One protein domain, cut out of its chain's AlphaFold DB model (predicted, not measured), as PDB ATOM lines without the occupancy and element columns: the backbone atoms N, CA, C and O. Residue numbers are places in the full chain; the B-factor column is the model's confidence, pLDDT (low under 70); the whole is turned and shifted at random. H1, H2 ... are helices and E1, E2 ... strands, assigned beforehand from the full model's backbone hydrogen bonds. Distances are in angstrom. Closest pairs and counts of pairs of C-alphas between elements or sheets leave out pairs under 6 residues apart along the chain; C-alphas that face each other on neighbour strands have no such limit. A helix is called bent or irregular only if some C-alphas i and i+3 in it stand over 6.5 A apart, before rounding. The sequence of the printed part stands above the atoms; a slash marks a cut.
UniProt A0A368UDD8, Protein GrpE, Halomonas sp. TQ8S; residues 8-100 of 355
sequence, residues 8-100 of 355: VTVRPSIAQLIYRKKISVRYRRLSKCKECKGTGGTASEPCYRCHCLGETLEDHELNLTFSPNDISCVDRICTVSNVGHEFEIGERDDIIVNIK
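Overview. This is residues 8 to 100 of the 355 residues of the protein "Protein GrpE" of Halomonas sp. TQ8S (UniProt A0A368UDD8). A long, bent hairpin of two strands, E2 and E3, makes the long axis of a rod; the stretch of residues 33 to 54, with no named element, extends it at one end, and the short helices H1 and H2 lie at the opposite end. Beside part of the hairpin lies a small sheet of E1, E6 and E4, while E5 lies near the hairpin's end next to the long stretch. The printed part has 93 residues, with two named helices and six named strands, in the order E1 H1 E2 E3 H2 E4 E5 E6; the small sheet is mixed, in the order E1 E6 E4, and E2 and E3 form an antiparallel sheet. The class is mixed, helices and strands; the whole is loose, with a radius of gyration of the C-alphas of 17.5 A and spans of 57 by 18 by 17 A.

Arrangement. In the sheet of three, E6, residues 95 to 99, is the inner strand. E1, residues 8 to 10, is an edge strand parallel to E6 at 26 degrees, with N 10 and O 98 within hydrogen-bond range at 2.8 A. The other edge strand, E4, residues 77 to 80, is antiparallel to E6 at 144 degrees, with N 78 and O 97 at 2.8 A. E2, residues 22 to 32, and E3, residues 55 to 65, form an antiparallel hairpin at 159 degrees, with N 25 and O 62 at 2.9 A and N 58 and O 29 at 2.9 A. E2 bends by 57 degrees at residue 28, and E3 bends by 51 degrees at residue 58. The closest C-alphas of E1 and E2 are those of Val 8 and Tyr 27, 7.5 A apart; E2 and E6 are apart. E5, residues 86 to 88, pairs with no named strand but is antiparallel to residues 91 to 92; its closest C-alpha to E2 is that of Glu 86, 5.2 A from that of Ser 31. H1, residues 14 to 19, and H2, residues 70 to 73, are close but not clearly touching, the closest C-alphas being those of Leu 17 and Ile 71, 7.1 A apart. Neither helix is on the sheet of three. Each O i to N i+4 pair in H1 is within hydrogen-bond range; H2 is too short for such a pair.

Along the chain. E1 begins at C-alpha 8, (1.379, -33.498, 41.851). E2 is 28.7 A long and E3 29.5 A; E2 ends at C-alpha 32, (19.253, -31.628, 52.810). H1 is 8.7 A long, E4 9.8 A and E6 12.4 A, ending at C-alpha 99, (-5.297, -29.596, 38.203).

Size, cuts and confidence. The two C-alphas farthest apart, those of Ser 44 and Asn 69, are 58.1 A apart. The printed part has no cut, and the link from E2 to E3, 22 residues, is long. The mean pLDDT of the printed part is 78.8; residues 19 to 21, 67 to 76 and 88 to 90 are under 70.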
ATOM      1  N   VAL A   8       2.484 -33.182  40.941       86.38
ATOM      2  CA  VAL A   8       1.379 -33.498  41.851       86.38
ATOM      3  C   VAL A   8       0.066 -33.282  41.119       86.38
ATOM      4  O   VAL A   8      -0.148 -32.231  40.528       86.38
ATOM      5  N   THR A   9      -0.824 -34.277  41.138       86.25
ATOM      6  CA  THR A   9      -2.152 -34.148  40.523       86.25
ATOM      7  C   THR A   9      -3.202 -33.895  41.592       86.25
ATOM      8  O   THR A   9      -3.333 -34.679  42.530       86.25
ATOM      9  N   VAL A  10      -3.967 -32.823  41.427       85.44
ATOM     10  CA  VAL A  10      -5.037 -32.412  42.338       85.44
ATOM     11  C   VAL A  10      -6.360 -32.540  41.606       85.44
ATOM     12  O   VAL A  10      -6.475 -32.105  40.461       85.44
ATOM     13  N   ARG A  11      -7.353 -33.138  42.271       83.81
ATOM     14  CA  ARG A  11      -8.699 -33.306  41.720       83.81
ATOM     15  C   ARG A  11      -9.752 -32.571  42.538       83.81
ATOM     16  O   ARG A  11     -10.374 -33.191  43.397       83.81
ATOM     17  N   PRO A  12      -9.903 -31.251  42.348       81.56
ATOM     18  CA  PRO A  12     -10.913 -30.495  43.065       81.56
ATOM     19  C   PRO A  12     -12.303 -30.710  42.460       81.56
ATOM     20  O   PRO A  12     -12.448 -30.882  41.250       81.56
ATOM     21  N   SER A  13     -13.331 -30.646  43.302       79.50
ATOM     22  CA  SER A  13     -14.716 -30.508  42.830       79.50
ATOM     23  C   SER A  13     -14.985 -29.087  42.327       79.50
ATOM     24  O   SER A  13     -14.342 -28.130  42.771       79.50
ATOM     25  N   ILE A  14     -15.982 -28.937  41.452       77.38
ATOM     26  CA  ILE A  14     -16.431 -27.629  40.951       77.38
ATOM     27  C   ILE A  14     -16.798 -26.719  42.131       77.38
ATOM     28  O   ILE A  14     -16.286 -25.614  42.247       77.38
ATOM     29  N   ALA A  15     -17.579 -27.207  43.099       75.81
ATOM     30  CA  ALA A  15     -17.928 -26.438  44.293       75.81
ATOM     31  C   ALA A  15     -16.698 -25.982  45.108       75.81
ATOM     32  O   ALA A  15     -16.675 -24.866  45.630       75.81
ATOM     33  N   GLN A  16     -15.657 -26.818  45.209       75.38
ATOM     34  CA  GLN A  16     -14.420 -26.450  45.904       75.38
ATOM     35  C   GLN A  16     -13.668 -25.338  45.187       75.38
ATOM     36  O   GLN A  16     -13.253 -24.401  45.858       75.38
ATOM     37  N   LEU A  17     -13.533 -25.400  43.862       73.81
ATOM     38  CA  LEU A  17     -12.840 -24.355  43.102       73.81
ATOM     39  C   LEU A  17     -13.458 -22.978  43.311       73.81
ATOM     40  O   LEU A  17     -12.745 -21.978  43.289       73.81
ATOM     41  N   ILE A  18     -14.771 -22.935  43.537       70.75
ATOM     42  CA  ILE A  18     -15.487 -21.675  43.484       70.75
ATOM     43  C   ILE A  18     -15.886 -21.142  44.863       70.75
ATOM     44  O   ILE A  18     -15.786 -19.940  45.111       70.75
ATOM     45  N   TYR A  19     -16.270 -22.010  45.803       69.44
ATOM     46  CA  TYR A  19     -16.560 -21.596  47.180       69.44
ATOM     47  C   TYR A  19     -15.343 -21.702  48.101       69.44
ATOM     48  O   TYR A  19     -15.162 -20.875  48.999       69.44
ATOM     49  N   ARG A  20     -14.505 -22.731  47.925       60.34
ATOM     50  CA  ARG A  20     -13.375 -23.006  48.819       60.34
ATOM     51  C   ARG A  20     -12.086 -22.486  48.202       60.34
ATOM     52  O   ARG A  20     -11.320 -23.205  47.577       60.34
ATOM     53  N   LYS A  21     -11.813 -21.219  48.504       62.84
ATOM     54  CA  LYS A  21     -10.658 -20.429  48.048       62.84
ATOM     55  C   LYS A  21      -9.271 -21.066  48.306       62.84
ATOM     56  O   LYS A  21      -8.280 -20.498  47.862       62.84
ATOM     57  N   LYS A  22      -9.158 -22.198  49.025       74.88
ATOM     58  CA  LYS A  22      -7.887 -22.875  49.349       74.88
ATOM     59  C   LYS A  22      -8.007 -24.402  49.335       74.88
ATOM     60  O   LYS A  22      -8.917 -24.951  49.955       74.88
ATOM     61  N   ILE A  23      -7.044 -25.072  48.701       81.19
ATOM     62  CA  ILE A  23      -6.884 -26.535  48.708       81.19
ATOM     63  C   ILE A  23      -5.481 -26.869  49.203       81.19
ATOM     64  O   ILE A  23      -4.494 -26.408  48.628       81.19
ATOM     65  N   SER A  24      -5.395 -27.664  50.268       82.69
ATOM     66  CA  SER A  24      -4.130 -28.160  50.805       82.69
ATOM     67  C   SER A  24      -3.795 -29.525  50.212       82.69
ATOM     68  O   SER A  24      -4.632 -30.427  50.149       82.69
ATOM     69  N   VAL A  25      -2.555 -29.679  49.755       86.62
ATOM     70  CA  VAL A  25      -2.055 -30.918  49.160       86.62
ATOM     71  C   VAL A  25      -0.757 -31.300  49.845       86.62
ATOM     72  O   VAL A  25       0.190 -30.516  49.883       86.62
ATOM     73  N   ARG A  26      -0.713 -32.519  50.387       88.75
ATOM     74  CA  ARG A  26       0.501 -33.087  50.973       88.75
ATOM     75  C   ARG A  26       1.365 -33.701  49.885       88.75
ATOM     76  O   ARG A  26       0.874 -34.479  49.069       88.75
ATOM     77  N   TYR A  27       2.646 -33.370  49.891       89.44
ATOM     78  CA  TYR A  27       3.633 -33.922  48.974       89.44
ATOM     79  C   TYR A  27       4.952 -34.162  49.708       89.44
ATOM     80  O   TYR A  27       5.218 -33.571  50.753       89.44
ATOM     81  N   ARG A  28       5.779 -35.045  49.151       89.00
ATOM     82  CA  ARG A  28       7.110 -35.348  49.677       89.00
ATOM     83  C   ARG A  28       8.166 -34.744  48.779       89.00
ATOM     84  O   ARG A  28       8.077 -34.875  47.559       89.00
ATOM     85  N   ARG A  29       9.177 -34.121  49.378       86.88
ATOM     86  CA  ARG A  29      10.367 -33.651  48.662       86.88
ATOM     87  C   ARG A  29      11.635 -34.094  49.370       86.88
ATOM     88  O   ARG A  29      11.636 -34.399  50.557       86.88
ATOM     89  N   LEU A  30      12.712 -34.113  48.600       87.50
ATOM     90  CA  LEU A  30      14.066 -34.248  49.123       87.50
ATOM     91  C   LEU A  30      14.524 -32.891  49.654       87.50
ATOM     92  O   LEU A  30      14.470 -31.898  48.923       87.50
ATOM     93  N   SER A  31      14.970 -32.896  50.902       86.38
ATOM     94  CA  SER A  31      15.650 -31.788  51.564       86.38
ATOM     95  C   SER A  31      17.021 -32.246  52.038       86.38
ATOM     96  O   SER A  31      17.269 -33.443  52.209       86.38
ATOM     97  N   LYS A  32      17.935 -31.300  52.258       85.69
ATOM     98  CA  LYS A  32      19.253 -31.628  52.810       85.69
ATOM     99  C   LYS A  32      19.095 -32.264  54.185       85.69
ATOM    100  O   LYS A  32      18.290 -31.818  55.002       85.69
ATOM    101  N   CYS A  33      19.897 -33.286  54.457       84.75
ATOM    102  CA  CYS A  33      19.907 -33.912  55.767       84.75
ATOM    103  C   CYS A  33      20.266 -32.866  56.833       84.75
ATOM    104  O   CYS A  33      21.295 -32.195  56.737       84.75
ATOM    105  N   LYS A  34      19.427 -32.747  57.866       83.62
ATOM    106  CA  LYS A  34      19.581 -31.751  58.941       83.62
ATOM    107  C   LYS A  34      20.884 -31.893  59.735       83.62
ATOM    108  O   LYS A  34      21.353 -30.913  60.301       83.62
ATOM    109  N   GLU A  35      21.471 -33.085  59.753       84.44
ATOM    110  CA  GLU A  35      22.693 -33.373  60.513       84.44
ATOM    111  C   GLU A  35      23.962 -33.129  59.706       84.44
ATOM    112  O   GLU A  35      24.835 -32.395  60.157       84.44
ATOM    113  N   CYS A  36      24.065 -33.686  58.496       82.44
ATOM    114  CA  CYS A  36      25.261 -33.510  57.669       82.44
ATOM    115  C   CYS A  36      25.181 -32.293  56.730       82.44
ATOM    116  O   CYS A  36      26.111 -32.038  55.972       82.44
ATOM    117  N   LYS A  37      24.060 -31.561  56.714       81.88
ATOM    118  CA  LYS A  37      23.821 -30.384  55.856       81.88
ATOM    119  C   LYS A  37      24.083 -30.626  54.360       81.88
ATOM    120  O   LYS A  37      24.466 -29.705  53.640       81.88
ATOM    121  N   GLY A  38      23.871 -31.851  53.878       79.38
ATOM    122  CA  GLY A  38      24.104 -32.211  52.474       79.38
ATOM    123  C   GLY A  38      25.428 -32.910  52.169       79.38
ATOM    124  O   GLY A  38      25.599 -33.362  51.046       79.38
ATOM    125  N   THR A  39      26.355 -33.045  53.125       81.31
ATOM    126  CA  THR A  39      27.674 -33.649  52.840       81.31
ATOM    127  C   THR A  39      27.675 -35.178  52.788       81.31
ATOM    128  O   THR A  39      28.638 -35.759  52.307       81.31
ATOM    129  N   GLY A  40      26.638 -35.845  53.309       79.06
ATOM    130  CA  GLY A  40      26.586 -37.306  53.464       79.06
ATOM    131  C   GLY A  40      27.449 -37.850  54.612       79.06
ATOM    132  O   GLY A  40      27.271 -38.993  55.028       79.06
ATOM    133  N   GLY A  41      28.315 -37.026  55.203       79.75
ATOM    134  CA  GLY A  41      29.374 -37.487  56.102       79.75
ATOM    135  C   GLY A  41      30.640 -37.857  55.327       79.75
ATOM    136  O   GLY A  41      30.737 -37.634  54.122       79.75
ATOM    137  N   THR A  42      31.638 -38.384  56.025       81.19
ATOM    138  CA  THR A  42      32.891 -38.842  55.403       81.19
ATOM    139  C   THR A  42      32.902 -40.365  55.300       81.19
ATOM    140  O   THR A  42      32.095 -41.035  55.938       81.19
ATOM    141  N   ALA A  43      33.824 -40.939  54.520       76.56
ATOM    142  CA  ALA A  43      33.984 -42.396  54.455       76.56
ATOM    143  C   ALA A  43      34.276 -43.020  55.838       76.56
ATOM    144  O   ALA A  43      33.903 -44.163  56.086       76.56
ATOM    145  N   SER A  44      34.911 -42.255  56.732       80.62
ATOM    146  CA  SER A  44      35.234 -42.655  58.105       80.62
ATOM    147  C   SER A  44      34.047 -42.497  59.062       80.62
ATOM    148  O   SER A  44      33.870 -43.312  59.962       80.62
ATOM    149  N   GLU A  45      33.227 -41.461  58.862       82.25
ATOM    150  CA  GLU A  45      32.058 -41.137  59.685       82.25
ATOM    151  C   GLU A  45      30.841 -40.875  58.785       82.25
ATOM    152  O   GLU A  45      30.545 -39.721  58.436       82.25
ATOM    153  N   PRO A  46      30.141 -41.943  58.359       85.25
ATOM    154  CA  PRO A  46      28.953 -41.810  57.536       85.25
ATOM    155  C   PRO A  46      27.814 -41.188  58.348       85.25
ATOM    156  O   PRO A  46      27.596 -41.522  59.514       85.25
ATOM    157  N   CYS A  47      27.036 -40.298  57.732       83.94
ATOM    158  CA  CYS A  47      25.875 -39.729  58.409       83.94
ATOM    159  C   CYS A  47      24.818 -40.816  58.659       83.94
ATOM    160  O   CYS A  47      24.297 -41.411  57.714       83.94
ATOM    161  N   TYR A  48      24.455 -41.031  59.926       85.12
ATOM    162  CA  TYR A  48      23.530 -42.097  60.324       85.12
ATOM    163  C   TYR A  48      22.102 -41.908  59.792       85.12
ATOM    164  O   TYR A  48      21.375 -42.880  59.627       85.12
ATOM    165  N   ARG A  49      21.693 -40.664  59.517       84.56
ATOM    166  CA  ARG A  49      20.315 -40.317  59.147       84.56
ATOM    167  C   ARG A  49      20.036 -40.333  57.650       84.56
ATOM    168  O   ARG A  49      18.896 -40.548  57.251       84.56
ATOM    169  N   CYS A  50      21.053 -40.083  56.827       81.69
ATOM    170  CA  CYS A  50      20.939 -40.150  55.367       81.69
ATOM    171  C   CYS A  50      21.768 -41.278  54.742       81.69
ATOM    172  O   CYS A  50      21.729 -41.430  53.528       81.69
ATOM    173  N   HIS A  51      22.517 -42.053  55.536       84.56
ATOM    174  CA  HIS A  51      23.355 -43.163  55.069       84.56
ATOM    175  C   HIS A  51      24.247 -42.779  53.877       84.56
ATOM    176  O   HIS A  51      24.218 -43.422  52.832       84.56
ATOM    177  N   CYS A  52      25.009 -41.692  54.020       81.75
ATOM    178  CA  CYS A  52      25.882 -41.129  52.977       81.75
ATOM    179  C   CYS A  52      25.196 -40.420  51.802       81.75
ATOM    180  O   CYS A  52      25.893 -39.865  50.958       81.75
ATOM    181  N   LEU A  53      23.862 -40.361  51.746       81.06
ATOM    182  CA  LEU A  53      23.150 -39.733  50.624       81.06
ATOM    183  C   LEU A  53      23.125 -38.200  50.688       81.06
ATOM    184  O   LEU A  53      22.885 -37.548  49.678       81.06
ATOM    185  N   GLY A  54      23.315 -37.612  51.873       82.19
ATOM    186  CA  GLY A  54      23.254 -36.161  52.087       82.19
ATOM    187  C   GLY A  54      21.839 -35.567  52.097       82.19
ATOM    188  O   GLY A  54      21.659 -34.416  52.492       82.19
ATOM    189  N   GLU A  55      20.817 -36.346  51.749       85.56
ATOM    190  CA  GLU A  55      19.432 -35.894  51.592       85.56
ATOM    191  C   GLU A  55      18.455 -36.782  52.367       85.56
ATOM    192  O   GLU A  55      18.706 -37.964  52.600       85.56
ATOM    193  N   THR A  56      17.327 -36.205  52.771       85.69
ATOM    194  CA  THR A  56      16.237 -36.886  53.478       85.69
ATOM    195  C   THR A  56      14.890 -36.495  52.873       85.69
ATOM    196  O   THR A  56      14.686 -35.346  52.484       85.69
ATOM    197  N   LEU A  57      13.963 -37.452  52.795       88.00
ATOM    198  CA  LEU A  57      12.585 -37.212  52.360       88.00
ATOM    199  C   LEU A  57      11.781 -36.570  53.495       88.00
ATOM    200  O   LEU A  57      11.665 -37.158  54.567       88.00
ATOM    201  N   GLU A  58      11.203 -35.396  53.243       85.44
ATOM    202  CA  GLU A  58      10.336 -34.681  54.186       85.44
ATOM    203  C   GLU A  58       8.934 -34.460  53.596       85.44
ATOM    204  O   GLU A  58       8.775 -34.215  52.394       85.44
ATOM    205  N   ASP A  59       7.916 -34.559  54.457       88.44
ATOM    206  CA  ASP A  59       6.519 -34.259  54.133       88.44
ATOM    207  C   ASP A  59       6.261 -32.750  54.230       88.44
ATOM    208  O   ASP A  59       6.594 -32.105  55.225       88.44
ATOM    209  N   HIS A  60       5.622 -32.190  53.206       87.62
ATOM    210  CA  HIS A  60       5.261 -30.780  53.136       87.62
ATOM    211  C   HIS A  60       3.819 -30.591  52.664       87.62
ATOM    212  O   HIS A  60       3.262 -31.407  51.928       87.62
ATOM    213  N   GLU A  61       3.222 -29.475  53.078       86.81
ATOM    214  CA  GLU A  61       1.888 -29.056  52.655       86.81
ATOM    215  C   GLU A  61       1.976 -27.854  51.720       86.81
ATOM    216  O   GLU A  61       2.541 -26.814  52.059       86.81
ATOM    217  N   LEU A  62       1.391 -28.003  50.534       86.75
ATOM    218  CA  LEU A  62       1.215 -26.934  49.565       86.75
ATOM    219  C   LEU A  62      -0.227 -26.430  49.633       86.75
ATOM    220  O   LEU A  62      -1.166 -27.190  49.398       86.75
ATOM    221  N   ASN A  63      -0.393 -25.142  49.926       84.81
ATOM    222  CA  ASN A  63      -1.691 -24.476  49.934       84.81
ATOM    223  C   ASN A  63      -1.900 -23.745  48.609       84.81
ATOM    224  O   ASN A  63      -1.326 -22.682  48.375       84.81
ATOM    225  N   LEU A  64      -2.740 -24.312  47.752       80.44
ATOM    226  CA  LEU A  64      -3.129 -23.703  46.488       80.44
ATOM    227  C   LEU A  64      -4.315 -22.779  46.738       80.44
ATOM    228  O   LEU A  64      -5.347 -23.216  47.248       80.44
ATOM    229  N   THR A  65      -4.153 -21.500  46.406       75.12
ATOM    230  CA  THR A  65      -5.237 -20.516  46.457       75.12
ATOM    231  C   THR A  65      -5.744 -20.307  45.039       75.12
ATOM    232  O   THR A  65      -4.958 -19.960  44.161       75.12
ATOM    233  N   PHE A  66      -7.035 -20.537  44.824       72.38
ATOM    234  CA  PHE A  66      -7.679 -20.344  43.526       72.38
ATOM    235  C   PHE A  66      -8.444 -19.027  43.547       72.38
ATOM    236  O   PHE A  66      -9.194 -18.759  44.493       72.38
ATOM    237  N   SER A  67      -8.248 -18.197  42.523       60.75
ATOM    238  CA  SER A  67      -9.056 -16.992  42.358       60.75
ATOM    239  C   SER A  67     -10.428 -17.376  41.793       60.75
ATOM    240  O   SER A  67     -10.510 -18.234  40.915       60.75
ATOM    241  N   PRO A  68     -11.522 -16.732  42.235       54.69
ATOM    242  CA  PRO A  68     -12.880 -17.071  41.799       54.69
ATOM    243  C   PRO A  68     -13.138 -16.872  40.290       54.69
ATOM    244  O   PRO A  68     -14.134 -17.377  39.780       54.69
ATOM    245  N   ASN A  69     -12.244 -16.183  39.566       52.59
ATOM    246  CA  ASN A  69     -12.315 -16.010  38.108       52.59
ATOM    247  C   ASN A  69     -11.635 -17.152  37.317       52.59
ATOM    248  O   ASN A  69     -11.754 -17.203  36.092       52.59
ATOM    249  N   ASP A  70     -10.951 -18.089  37.985       56.44
ATOM    250  CA  ASP A  70     -10.071 -19.074  37.341       56.44
ATOM    251  C   ASP A  70     -10.739 -20.427  37.054       56.44
ATOM    252  O   ASP A  70     -10.053 -21.429  36.922       56.44
ATOM    253  N   ILE A  71     -12.063 -20.514  36.887       58.84
ATOM    254  CA  ILE A  71     -12.719 -21.781  36.482       58.84
ATOM    255  C   ILE A  71     -12.197 -22.287  35.121       58.84
ATOM    256  O   ILE A  71     -12.160 -23.490  34.885       58.84
ATOM    257  N   SER A  72     -11.640 -21.396  34.291       55.50
ATOM    258  CA  SER A  72     -10.858 -21.759  33.094       55.50
ATOM    259  C   SER A  72      -9.595 -22.596  33.382       55.50
ATOM    260  O   SER A  72      -8.854 -22.937  32.459       55.50
ATOM    261  N   CYS A  73      -9.320 -22.919  34.651       54.78
ATOM    262  CA  CYS A  73      -8.240 -23.797  35.081       54.78
ATOM    263  C   CYS A  73      -8.488 -25.297  34.922       54.78
ATOM    264  O   CYS A  73      -7.612 -26.082  35.295       54.78
ATOM    265  N   VAL A  74      -9.619 -25.696  34.330       59.34
ATOM    266  CA  VAL A  74      -9.863 -27.092  33.952       59.34
ATOM    267  C   VAL A  74      -8.728 -27.584  33.049       59.34
ATOM    268  O   VAL A  74      -8.417 -26.964  32.036       59.34
ATOM    269  N   ASP A  75      -8.066 -28.662  33.476       61.34
ATOM    270  CA  ASP A  75      -6.912 -29.282  32.813       61.34
ATOM    271  C   ASP A  75      -5.666 -28.390  32.663       61.34
ATOM    272  O   ASP A  75      -4.851 -28.576  31.753       61.34
ATOM    273  N   ARG A  76      -5.453 -27.440  33.585       69.44
ATOM    274  CA  ARG A  76      -4.219 -26.643  33.612       69.44
ATOM    275  C   ARG A  76      -3.089 -27.313  34.381       69.44
ATOM    276  O   ARG A  76      -3.262 -27.971  35.409       69.44
ATOM    277  N   ILE A  77      -1.896 -27.027  33.884       72.31
ATOM    278  CA  ILE A  77      -0.630 -27.298  34.541       72.31
ATOM    279  C   ILE A  77      -0.162 -25.980  35.163       72.31
ATOM    280  O   ILE A  77       0.147 -25.028  34.448       72.31
ATOM    281  N   CYS A  78      -0.146 -25.910  36.491       75.69
ATOM    282  CA  CYS A  78       0.345 -24.756  37.236       75.69
ATOM    283  C   CYS A  78       1.726 -25.065  37.800       75.69
ATOM    284  O   CYS A  78       1.911 -26.061  38.494       75.69
ATOM    285  N   THR A  79       2.692 -24.193  37.543       79.56
ATOM    286  CA  THR A  79       4.037 -24.320  38.107       79.56
ATOM    287  C   THR A  79       4.132 -23.447  39.352       79.56
ATOM    288  O   THR A  79       3.906 -22.242  39.275       79.56
ATOM    289  N   VAL A  80       4.446 -24.047  40.500       83.50
ATOM    290  CA  VAL A  80       4.676 -23.322  41.755       83.50
ATOM    291  C   VAL A  80       6.173 -23.268  42.019       83.50
ATOM    292  O   VAL A  80       6.802 -24.304  42.252       83.50
ATOM    293  N   SER A  81       6.730 -22.061  41.982       83.62
ATOM    294  CA  SER A  81       8.174 -21.860  42.079       83.62
ATOM    295  C   SER A  81       8.714 -21.918  43.495       83.62
ATOM    296  O   SER A  81       8.075 -21.446  44.432       83.62
ATOM    297  N   ASN A  82       9.931 -22.449  43.632       83.06
ATOM    298  CA  ASN A  82      10.685 -22.515  44.887       83.06
ATOM    299  C   ASN A  82      10.022 -23.370  45.995       83.06
ATOM    300  O   ASN A  82      10.123 -23.088  47.196       83.06
ATOM    301  N   VAL A  83       9.319 -24.436  45.601       84.44
ATOM    302  CA  VAL A  83       8.595 -25.336  46.525       84.44
ATOM    303  C   VAL A  83       9.006 -26.810  46.370       84.44
ATOM    304  O   VAL A  83       8.753 -27.619  47.270       84.44
ATOM    305  N   GLY A  84       9.706 -27.146  45.285       82.44
ATOM    306  CA  GLY A  84      10.158 -28.485  44.921       82.44
ATOM    307  C   GLY A  84      11.368 -28.975  45.709       82.44
ATOM    308  O   GLY A  84      11.539 -28.638  46.881       82.44
ATOM    309  N   HIS A  85      12.181 -29.822  45.074       84.62
ATOM    310  CA  HIS A  85      13.404 -30.357  45.673       84.62
ATOM    311  C   HIS A  85      14.373 -29.235  46.046       84.62
ATOM    312  O   HIS A  85      14.538 -28.286  45.286       84.62
ATOM    313  N   GLU A  86      15.007 -29.350  47.207       82.81
ATOM    314  CA  GLU A  86      16.016 -28.395  47.664       82.81
ATOM    315  C   GLU A  86      17.402 -28.823  47.163       82.81
ATOM    316  O   GLU A  86      17.826 -29.949  47.423       82.81
ATOM    317  N   PHE A  87      18.098 -27.936  46.442       72.19
ATOM    318  CA  PHE A  87      19.425 -28.215  45.873       72.19
ATOM    319  C   PHE A  87      20.528 -27.503  46.661       72.19
ATOM    320  O   PHE A  87      21.444 -28.132  47.199       72.19
ATOM    321  N   GLU A  88      20.409 -26.182  46.789       68.31
ATOM    322  CA  GLU A  88      21.327 -25.323  47.535       68.31
ATOM    323  C   GLU A  88      20.622 -24.653  48.718       68.31
ATOM    324  O   GLU A  88      19.424 -24.836  48.925       68.31
ATOM    325  N   ILE A  89      21.373 -23.946  49.569       67.06
ATOM    326  CA  ILE A  89      20.790 -23.288  50.746       67.06
ATOM    327  C   ILE A  89      19.835 -22.191  50.254       67.06
ATOM    328  O   ILE A  89      20.273 -21.121  49.852       67.06
ATOM    329  N   GLY A  90      18.531 -22.471  50.300       66.56
ATOM    330  CA  GLY A  90      17.475 -21.528  49.918       66.56
ATOM    331  C   GLY A  90      16.991 -21.620  48.467       66.56
ATOM    332  O   GLY A  90      15.959 -21.023  48.163       66.56
ATOM    333  N   GLU A  91      17.657 -22.396  47.607       77.81
ATOM    334  CA  GLU A  91      17.223 -22.622  46.224       77.81
ATOM    335  C   GLU A  91      16.486 -23.955  46.085       77.81
ATOM    336  O   GLU A  91      17.024 -25.033  46.374       77.81
ATOM    337  N   ARG A  92      15.234 -23.885  45.628       84.00
ATOM    338  CA  ARG A  92      14.390 -25.058  45.393       84.00
ATOM    339  C   ARG A  92      13.863 -25.058  43.969       84.00
ATOM    340  O   ARG A  92      13.609 -24.003  43.393       84.00
ATOM    341  N   ASP A  93      13.640 -26.258  43.443       84.69
ATOM    342  CA  ASP A  93      12.976 -26.435  42.154       84.69
ATOM    343  C   ASP A  93      11.522 -25.952  42.190       84.69
ATOM    344  O   ASP A  93      10.919 -25.718  43.247       84.69
ATOM    345  N   ASP A  94      10.918 -25.904  41.016       86.44
ATOM    346  CA  ASP A  94       9.483 -25.749  40.883       86.44
ATOM    347  C   ASP A  94       8.759 -27.097  41.019       86.44
ATOM    348  O   ASP A  94       9.274 -28.160  40.657       86.44
ATOM    349  N   ILE A  95       7.512 -27.048  41.484       86.38
ATOM    350  CA  ILE A  95       6.577 -28.176  41.416       86.38
ATOM    351  C   ILE A  95       5.581 -27.920  40.300       86.38
ATOM    352  O   ILE A  95       5.008 -26.836  40.198       86.38
ATOM    353  N   ILE A  96       5.335 -28.948  39.500       85.75
ATOM    354  CA  ILE A  96       4.295 -28.958  38.484       85.75
ATOM    355  C   ILE A  96       3.024 -29.532  39.114       85.75
ATOM    356  O   ILE A  96       2.966 -30.697  39.508       85.75
ATOM    357  N   VAL A  97       1.988 -28.714  39.221       85.56
ATOM    358  CA  VAL A  97       0.685 -29.096  39.758       85.56
ATOM    359  C   VAL A  97      -0.294 -29.266  38.605       85.56
ATOM    360  O   VAL A  97      -0.664 -28.302  37.942       85.56
ATOM    361  N   ASN A  98      -0.737 -30.499  38.385       85.44
ATOM    362  CA  ASN A  98      -1.760 -30.825  37.399       85.44
ATOM    363  C   ASN A  98      -3.132 -30.741  38.064       85.44
ATOM    364  O   ASN A  98      -3.451 -31.555  38.934       85.44
ATOM    365  N   ILE A  99      -3.949 -29.773  37.664       81.38
ATOM    366  CA  ILE A  99      -5.297 -29.596  38.203       81.38
ATOM    367  C   ILE A  99      -6.278 -30.243  37.233       81.38
ATOM    368  O   ILE A  99      -6.415 -29.806  36.095       81.38
ATOM    369  N   LYS A 100      -6.959 -31.295  37.688       81.12
ATOM    370  CA  LYS A 100      -7.987 -31.995  36.911       81.12
ATOM    371  C   LYS A 100      -9.301 -31.947  37.660       81.12
ATOM    372  O   LYS A 100      -9.423 -32.599  38.692       81.12
TER     373      LYS A 100